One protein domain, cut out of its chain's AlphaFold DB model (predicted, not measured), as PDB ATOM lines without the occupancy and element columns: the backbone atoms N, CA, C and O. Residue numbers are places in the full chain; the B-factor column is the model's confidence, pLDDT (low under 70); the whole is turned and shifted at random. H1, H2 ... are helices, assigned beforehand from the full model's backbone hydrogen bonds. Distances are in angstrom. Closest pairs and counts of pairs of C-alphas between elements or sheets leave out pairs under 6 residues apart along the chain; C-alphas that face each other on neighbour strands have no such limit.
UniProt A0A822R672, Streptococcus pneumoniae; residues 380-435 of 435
ATOM      1  N   ASP A 380      36.864  -2.804  -6.786       94.38
ATOM      2  CA  ASP A 380      36.549  -1.452  -6.303       94.38
ATOM      3  C   ASP A 380      35.393  -0.839  -7.113       94.38
ATOM      4  O   ASP A 380      34.400  -0.357  -6.557       94.38
ATOM      5  N   TRP A 381      35.461  -0.957  -8.439       92.81
ATOM      6  CA  TRP A 381      34.420  -0.470  -9.336       92.81
ATOM      7  C   TRP A 381      33.100  -1.239  -9.200       92.81
ATOM      8  O   TRP A 381      32.019  -0.642  -9.170       92.81
ATOM      9  N   THR A 382      33.151  -2.570  -9.171       91.12
ATOM     10  CA  THR A 382      31.943  -3.393  -9.336       91.12
ATOM     11  C   THR A 382      31.218  -3.643  -8.023       91.12
ATOM     12  O   THR A 382      29.999  -3.500  -7.990       91.12
ATOM     13  N   TRP A 383      31.950  -4.008  -6.969       92.94
ATOM     14  CA  TRP A 383      31.389  -4.390  -5.670       92.94
ATOM     15  C   TRP A 383      31.237  -3.197  -4.727       92.94
ATOM     16  O   TRP A 383      30.258  -3.112  -3.993       92.94
ATOM     17  N   PHE A 384      32.190  -2.260  -4.746       92.44
ATOM     18  CA  PHE A 384      32.173  -1.099  -3.849       92.44
ATOM     19  C   PHE A 384      31.593   0.167  -4.482       92.44
ATOM     20  O   PHE A 384      31.438   1.170  -3.786       92.44
ATOM     21  N   HIS A 385      31.256   0.119  -5.776       91.56
ATOM     22  CA  HIS A 385      30.768   1.262  -6.547       91.56
ATOM     23  C   HIS A 385      31.684   2.492  -6.457       91.56
ATOM     24  O   HIS A 385      31.220   3.629  -6.530       91.56
ATOM     25  N   ASP A 386      32.994   2.274  -6.309       93.38
ATOM     26  CA  ASP A 386      33.968   3.356  -6.283       93.38
ATOM     27  C   ASP A 386      34.176   3.879  -7.711       93.38
ATOM     28  O   ASP A 386      34.486   3.127  -8.639       93.38
ATOM     29  N   ARG A 387      33.904   5.172  -7.898       92.69
ATOM     30  CA  ARG A 387      33.993   5.899  -9.173       92.69
ATOM     31  C   ARG A 387      35.071   6.981  -9.144       92.69
ATOM     32  O   ARG A 387      35.024   7.915  -9.938       92.69
ATOM     33  N   SER A 388      36.003   6.899  -8.197       92.50
ATOM     34  CA  SER A 388      37.078   7.877  -8.051       92.50
ATOM     35  C   SER A 388      38.070   7.849  -9.219       92.50
ATOM     36  O   SER A 388      38.301   6.809  -9.843       92.50
ATOM     37  N   ASP A 389      38.713   8.998  -9.457       90.38
ATOM     38  CA  ASP A 389      39.812   9.167 -10.419       90.38
ATOM     39  C   ASP A 389      40.907   8.090 -10.238       90.38
ATOM     40  O   ASP A 389      41.434   7.583 -11.224       90.38
ATOM     41  N   ASP A 390      41.214   7.684  -8.996       91.75
ATOM     42  CA  ASP A 390      42.205   6.637  -8.687       91.75
ATOM     43  C   ASP A 390      41.810   5.260  -9.245       91.75
ATOM     44  O   ASP A 390      42.615   4.586  -9.892       91.75
ATOM     45  N   VAL A 391      40.557   4.844  -9.042       92.88
ATOM     46  CA  VAL A 391      40.062   3.559  -9.556       92.88
ATOM     47  C   VAL A 391      40.031   3.577 -11.083       92.88
ATOM     48  O   VAL A 391      40.459   2.609 -11.714       92.88
ATOM     49  N   ILE A 392      39.586   4.683 -11.691       91.69
ATOM     50  CA  ILE A 392      39.580   4.840 -13.153       91.69
ATOM     51  C   ILE A 392      41.012   4.770 -13.703       91.69
ATOM     52  O   ILE A 392      41.253   4.082 -14.698       91.69
ATOM     53  N   HIS A 393      41.972   5.418 -13.038       90.69
ATOM     54  CA  HIS A 393      43.383   5.347 -13.402       90.69
ATOM     55  C   HIS A 393      43.903   3.907 -13.397       90.69
ATOM     56  O   HIS A 393      44.410   3.444 -14.417       90.69
ATOM     57  N   ARG A 394      43.713   3.180 -12.287       91.31
ATOM     58  CA  ARG A 394      44.159   1.786 -12.135       91.31
ATOM     59  C   ARG A 394      43.479   0.833 -13.123       91.31
ATOM     60  O   ARG A 394      44.117  -0.092 -13.621       91.31
ATOM     61  N   LEU A 395      42.207   1.062 -13.477       90.38
ATOM     62  CA  LEU A 395      41.557   0.316 -14.567       90.38
ATOM     63  C   LEU A 395      42.283   0.538 -15.905       90.38
ATOM     64  O   LEU A 395      42.524  -0.419 -16.644       90.38
ATOM     65  N   LEU A 396      42.649   1.786 -16.211       88.12
ATOM     66  CA  LEU A 396      43.318   2.165 -17.460       88.12
ATOM     67  C   LEU A 396      44.787   1.710 -17.536       88.12
ATOM     68  O   LEU A 396      45.309   1.549 -18.638       88.12
ATOM     69  N   GLU A 397      45.451   1.421 -16.410       86.06
ATOM     70  CA  GLU A 397      46.803   0.829 -16.409       86.06
ATOM     71  C   GLU A 397      46.836  -0.539 -17.112       86.06
ATOM     72  O   GLU A 397      47.823  -0.912 -17.763       86.06
ATOM     73  N   HIS A 398      45.741  -1.296 -17.014       81.56
ATOM     74  CA  HIS A 398      45.668  -2.679 -17.484       81.56
ATOM     75  C   HIS A 398      44.668  -2.908 -18.623       81.56
ATOM     76  O   HIS A 398      44.719  -3.968 -19.251       81.56
ATOM     77  N   ARG A 399      43.790  -1.944 -18.924       84.94
ATOM     78  CA  ARG A 399      42.695  -2.099 -19.895       84.94
ATOM     79  C   ARG A 399      42.594  -0.906 -20.836       84.94
ATOM     80  O   ARG A 399      42.907   0.221 -20.475       84.94
ATOM     81  N   THR A 400      42.097  -1.153 -22.046       84.31
ATOM     82  CA  THR A 400      41.743  -0.071 -22.971       84.31
ATOM     83  C   THR A 400      40.419   0.582 -22.555       84.31
ATOM     84  O   THR A 400      39.565  -0.087 -21.960       84.31
ATOM     85  N   PRO A 401      40.179   1.858 -22.913       84.12
ATOM     86  CA  PRO A 401      38.906   2.524 -22.634       84.12
ATOM     87  C   PRO A 401      37.692   1.747 -23.155       84.12
ATOM     88  O   PRO A 401      36.690   1.621 -22.454       84.12
ATOM     89  N   ASN A 402      37.791   1.170 -24.357       83.75
ATOM     90  CA  ASN A 402      36.718   0.352 -24.922       83.75
ATOM     91  C   ASN A 402      36.467  -0.910 -24.090       83.75
ATOM     92  O   ASN A 402      35.314  -1.235 -23.833       83.75
ATOM     93  N   ASN A 403      37.516  -1.585 -23.607       87.31
ATOM     94  CA  ASN A 403      37.351  -2.740 -22.725       87.31
ATOM     95  C   ASN A 403      36.594  -2.367 -21.439       87.31
ATOM     96  O   ASN A 403      35.678  -3.082 -21.038       87.31
ATOM     97  N   ILE A 404      36.932  -1.229 -20.823       85.94
ATOM     98  CA  ILE A 404      36.262  -0.770 -19.599       85.94
ATOM     99  C   ILE A 404      34.777  -0.488 -19.870       85.94
ATOM    100  O   ILE A 404      33.904  -0.969 -19.146       85.94
ATOM    101  N   LYS A 405      34.483   0.234 -20.956       84.88
ATOM    102  CA  LYS A 405      33.111   0.575 -21.355       84.88
ATOM    103  C   LYS A 405      32.261  -0.659 -21.647       84.88
ATOM    104  O   LYS A 405      31.112  -0.707 -21.235       84.88
ATOM    105  N   THR A 406      32.827  -1.666 -22.306       84.44
ATOM    106  CA  THR A 406      32.098  -2.892 -22.652       84.44
ATOM    107  C   THR A 406      31.795  -3.765 -21.434       84.44
ATOM    108  O   THR A 406      30.733  -4.377 -21.375       84.44
ATOM    109  N   TYR A 407      32.718  -3.862 -20.471       82.69
ATOM    110  CA  TYR A 407      32.626  -4.881 -19.416       82.69
ATOM    111  C   TYR A 407      32.295  -4.358 -18.016       82.69
ATOM    112  O   TYR A 407      31.930  -5.170 -17.163       82.69
ATOM    113  N   PHE A 408      32.427  -3.053 -17.761       83.56
ATOM    114  CA  PHE A 408      32.318  -2.478 -16.413       83.56
ATOM    115  C   PHE A 408      31.367  -1.290 -16.328       83.56
ATOM    116  O   PHE A 408      30.718  -1.106 -15.297       83.56
ATOM    117  N   SER A 409      31.279  -0.489 -17.389       82.38
ATOM    118  CA  SER A 409      30.338   0.626 -17.455       82.38
ATOM    119  C   SER A 409      28.918   0.099 -17.633       82.38
ATOM    120  O   SER A 409      28.618  -0.573 -18.621       82.38
ATOM    121  N   LYS A 410      28.043   0.363 -16.659       77.62
ATOM    122  CA  LYS A 410      26.656  -0.138 -16.685       77.62
ATOM    123  C   LYS A 410      25.668   0.880 -17.261       77.62
ATOM    124  O   LYS A 410      24.526   0.517 -17.536       77.62
ATOM    125  N   ASN A 411      26.070   2.144 -17.412       84.19
ATOM    126  CA  ASN A 411      25.196   3.238 -17.835       84.19
ATOM    127  C   ASN A 411      25.973   4.393 -18.509       84.19
ATOM    128  O   ASN A 411      27.198   4.387 -18.614       84.19
ATOM    129  N   GLU A 412      25.241   5.396 -18.999       85.62
ATOM    130  CA  GLU A 412      25.829   6.578 -19.648       85.62
ATOM    131  C   GLU A 412      26.672   7.441 -18.697       85.62
ATOM    132  O   GLU A 412      27.624   8.084 -19.138       85.62
ATOM    133  N   GLU A 413      26.357   7.440 -17.402       87.88
ATOM    134  CA  GLU A 413      27.068   8.217 -16.385       87.88
ATOM    135  C   GLU A 413      28.473   7.656 -16.131       87.88
ATOM    136  O   GLU A 413      29.452   8.399 -16.189       87.88
ATOM    137  N   ASP A 414      28.593   6.336 -15.983       89.25
ATOM    138  CA  ASP A 414      29.864   5.613 -15.909       89.25
ATOM    139  C   ASP A 414      30.738   5.922 -17.143       89.25
ATOM    140  O   ASP A 414      31.924   6.241 -17.021       89.25
ATOM    141  N   ASN A 415      30.144   5.903 -18.345       87.50
ATOM    142  CA  ASN A 415      30.843   6.252 -19.588       87.50
ATOM    143  C   ASN A 415      31.345   7.699 -19.589       87.50
ATOM    144  O   ASN A 415      32.445   7.970 -20.082       87.50
ATOM    145  N   LYS A 416      30.536   8.626 -19.073       90.12
ATOM    146  CA  LYS A 416      30.877  10.043 -18.994       90.12
ATOM    147  C   LYS A 416      32.051  10.271 -18.044       90.12
ATOM    148  O   LYS A 416      33.009  10.917 -18.456       90.12
ATOM    149  N   LEU A 417      32.027   9.670 -16.854       90.12
ATOM    150  CA  LEU A 417      33.113   9.762 -15.870       90.12
ATOM    151  C   LEU A 417      34.448   9.268 -16.439       90.12
ATOM    152  O   LEU A 417      35.466   9.944 -16.322       90.12
ATOM    153  N   ILE A 418      34.436   8.121 -17.126       88.19
ATOM    154  CA  ILE A 418      35.640   7.574 -17.767       88.19
ATOM    155  C   ILE A 418      36.164   8.531 -18.847       88.19
ATOM    156  O   ILE A 418      37.367   8.777 -18.922       88.19
ATOM    157  N   ASN A 419      35.283   9.081 -19.689       88.75
ATOM    158  CA  ASN A 419      35.686  10.020 -20.739       88.75
ATOM    159  C   ASN A 419      36.257  11.322 -20.159       88.75
ATOM    160  O   ASN A 419      37.273  11.804 -20.653       88.75
ATOM    161  N   GLU A 420      35.624  11.879 -19.126       90.12
ATOM    162  CA  GLU A 420      36.085  13.097 -18.451       90.12
ATOM    163  C   GLU A 420      37.460  12.894 -17.811       90.12
ATOM    164  O   GLU A 420      38.344  13.735 -17.987       90.12
ATOM    165  N   TYR A 421      37.679  11.751 -17.152       88.94
ATOM    166  CA  TYR A 421      38.988  11.400 -16.605       88.94
ATOM    167  C   TYR A 421      40.059  11.300 -17.697       88.94
ATOM    168  O   TYR A 421      41.140  11.869 -17.558       88.94
ATOM    169  N   ILE A 422      39.758  10.605 -18.802       86.06
ATOM    170  CA  ILE A 422      40.694  10.444 -19.922       86.06
ATOM    171  C   ILE A 422      41.083  11.810 -20.499       86.06
ATOM    172  O   ILE A 422      42.272  12.058 -20.681       86.06
ATOM    173  N   LEU A 423      40.115  12.698 -20.749       84.94
ATOM    174  CA  LEU A 423      40.377  14.047 -21.268       84.94
ATOM    175  C   LEU A 423      41.282  14.845 -20.323       84.94
ATOM    176  O   LEU A 423      42.319  15.347 -20.744       84.94
ATOM    177  N   LYS A 424      40.941  14.879 -19.032       86.00
ATOM    178  CA  LYS A 424      41.736  15.566 -18.006       86.00
ATOM    179  C   LYS A 424      43.162  15.018 -17.920       86.00
ATOM    180  O   LYS A 424      44.116  15.777 -17.801       86.00
ATOM    181  N   ALA A 425      43.327  13.703 -17.976       82.69
ATOM    182  CA  ALA A 425      44.638  13.085 -17.859       82.69
ATOM    183  C   ALA A 425      45.500  13.222 -19.126       82.69
ATOM    184  O   ALA A 425      46.727  13.199 -19.012       82.69
ATOM    185  N   PHE A 426      44.882  13.389 -20.300       77.81
ATOM    186  CA  PHE A 426      45.575  13.817 -21.517       77.81
ATOM    187  C   PHE A 426      46.072  15.258 -21.403       77.81
ATOM    188  O   PHE A 426      47.233  15.514 -21.704       77.81
ATOM    189  N   ASP A 427      45.230  16.171 -20.915       74.94
ATOM    190  CA  ASP A 427      45.610  17.576 -20.716       74.94
ATOM    191  C   ASP A 427      46.742  17.735 -19.678       74.94
ATOM    192  O   ASP A 427      47.525  18.682 -19.738       74.94
ATOM    193  N   GLU A 428      46.847  16.800 -18.727       78.38
ATOM    194  CA  GLU A 428      47.873  16.776 -17.677       78.38
ATOM    195  C   GLU A 428      49.123  15.934 -18.026       78.38
ATOM    196  O   GLU A 428      49.999  15.795 -17.170       78.38
ATOM    197  N   ASP A 429      49.226  15.370 -19.239       64.62
ATOM    198  CA  ASP A 429      50.333  14.496 -19.693       64.62
ATOM    199  C   ASP A 429      50.564  13.250 -18.797       64.62
ATOM    200  O   ASP A 429      51.658  12.690 -18.698       64.62
ATOM    201  N   LYS A 430      49.511  12.786 -18.110       64.44
ATOM    202  CA  LYS A 430      49.568  11.689 -17.122       64.44
ATOM    203  C   LYS A 430      49.206  10.316 -17.683       64.44
ATOM    204  O   LYS A 430      49.242   9.332 -16.943       64.44
ATOM    205  N   LEU A 431      48.827  10.224 -18.957       63.53
ATOM    206  CA  LEU A 431      48.287   8.998 -19.545       63.53
ATOM    207  C   LEU A 431      48.920   8.682 -20.906       63.53
ATOM    208  O   LEU A 431      48.772   9.425 -21.869       63.53
ATOM    209  N   ILE A 432      49.570   7.517 -20.996       58.75
ATOM    210  CA  ILE A 432      49.961   6.891 -22.266       58.75
ATOM    211  C   ILE A 432      48.966   5.758 -22.517       58.75
ATOM    212  O   ILE A 432      49.040   4.707 -21.877       58.75
ATOM    213  N   LEU A 433      48.003   5.968 -23.419       54.91
ATOM    214  CA  LEU A 433      47.047   4.917 -23.768       54.91
ATOM    215  C   LEU A 433      47.759   3.769 -24.491       54.91
ATOM    216  O   LEU A 433      48.473   3.977 -25.473       54.91
ATOM    217  N   LYS A 434      47.514   2.540 -24.031       53.66
ATOM    218  CA  LYS A 434      47.844   1.335 -24.796       53.66
ATOM    219  C   LYS A 434      46.970   1.311 -26.052       53.66
ATOM    220  O   LYS A 434      45.749   1.431 -25.929       53.66
ATOM    221  N   LYS A 435      47.610   1.220 -27.221       42.66
ATOM    222  CA  LYS A 435      46.931   1.026 -28.509       42.66
ATOM    223  C   LYS A 435      46.213  -0.314 -28.549       42.66
ATOM    224  O   LYS A 435      46.786  -1.290 -28.013       42.66
TER     225      LYS A 435
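This is residues 380 to 435 of the 435 residues of a protein of Streptococcus pneumoniae (UniProt A0A822R672). A long helix, H3, and a short one, H2, run side by side in opposite ways as a loose pair, and H1 stands crosswise over one side of this pair, from beside Tyr 421 of H3 to beside Ile 404 of H2. Residues 380 to 388 make a loop on the same side of the pair as H1, and residues 428 to 435 turn off from the end of H3 as a tail. The printed part has 56 residues with three named helices, in the order H1, H2, H3, and no named strand; the class is all helix. The whole is compact, with a radius of gyration of the C-alphas of 10.6 A, and it is only just rounded, with spans of 30 by 20 by 19 A.

H3, the longest helix, holds residues 412 to 427 and measures 22.7 A from first to last C-alpha. It begins at C-alpha 412 at (25.829, 6.578, -19.648) and ends at C-alpha 427 at (45.610, 17.576, -20.716). H2 holds residues 401 to 407, and its first and last C-alphas are 10.2 A apart. H1 holds residues 389 to 398 and measures 15.0 A; its C-alpha 389 is at (39.812, 9.167, -10.419).

H3 and H1 only just touch, with 3 pairs of C-alphas within 8 A. H3 touches H1 with residues 418 to 421 alone. The closest C-alphas of the two are those of Tyr 421 and Asp 389, 6.6 A apart. Their lines are about perpendicular, at 82 degrees. H3 and H2 are close but not clearly touching; their closest C-alphas are those of Asn 415 and Lys 405, 6.4 A apart. They run opposite ways at a shallow tilt of 21 degrees. H1 and H2 are also close but not clearly touching, with the C-alphas of Leu 395 and Ile 404 the closest at 7.4 A. Their lines are about perpendicular, at 87 degrees. In H2 and H3 every O i to N i+4 pair is within hydrogen-bond range, and in H1 5 of 6 are.

The C-alphas of Trp 383 and Asp 429, the two farthest apart in the domain, are 30.2 A apart. The first and last printed C-alphas, those of Asp 380 and Lys 435, are 24.6 A apart. Lys 435 is the chain's last residue. The printed part has no cut. The links from H1 to H2 and from H2 to H3 are tight, with 2 and 4 residues. The mean pLDDT of the printed part is 83.5, and residues 429 to 435 are under 70.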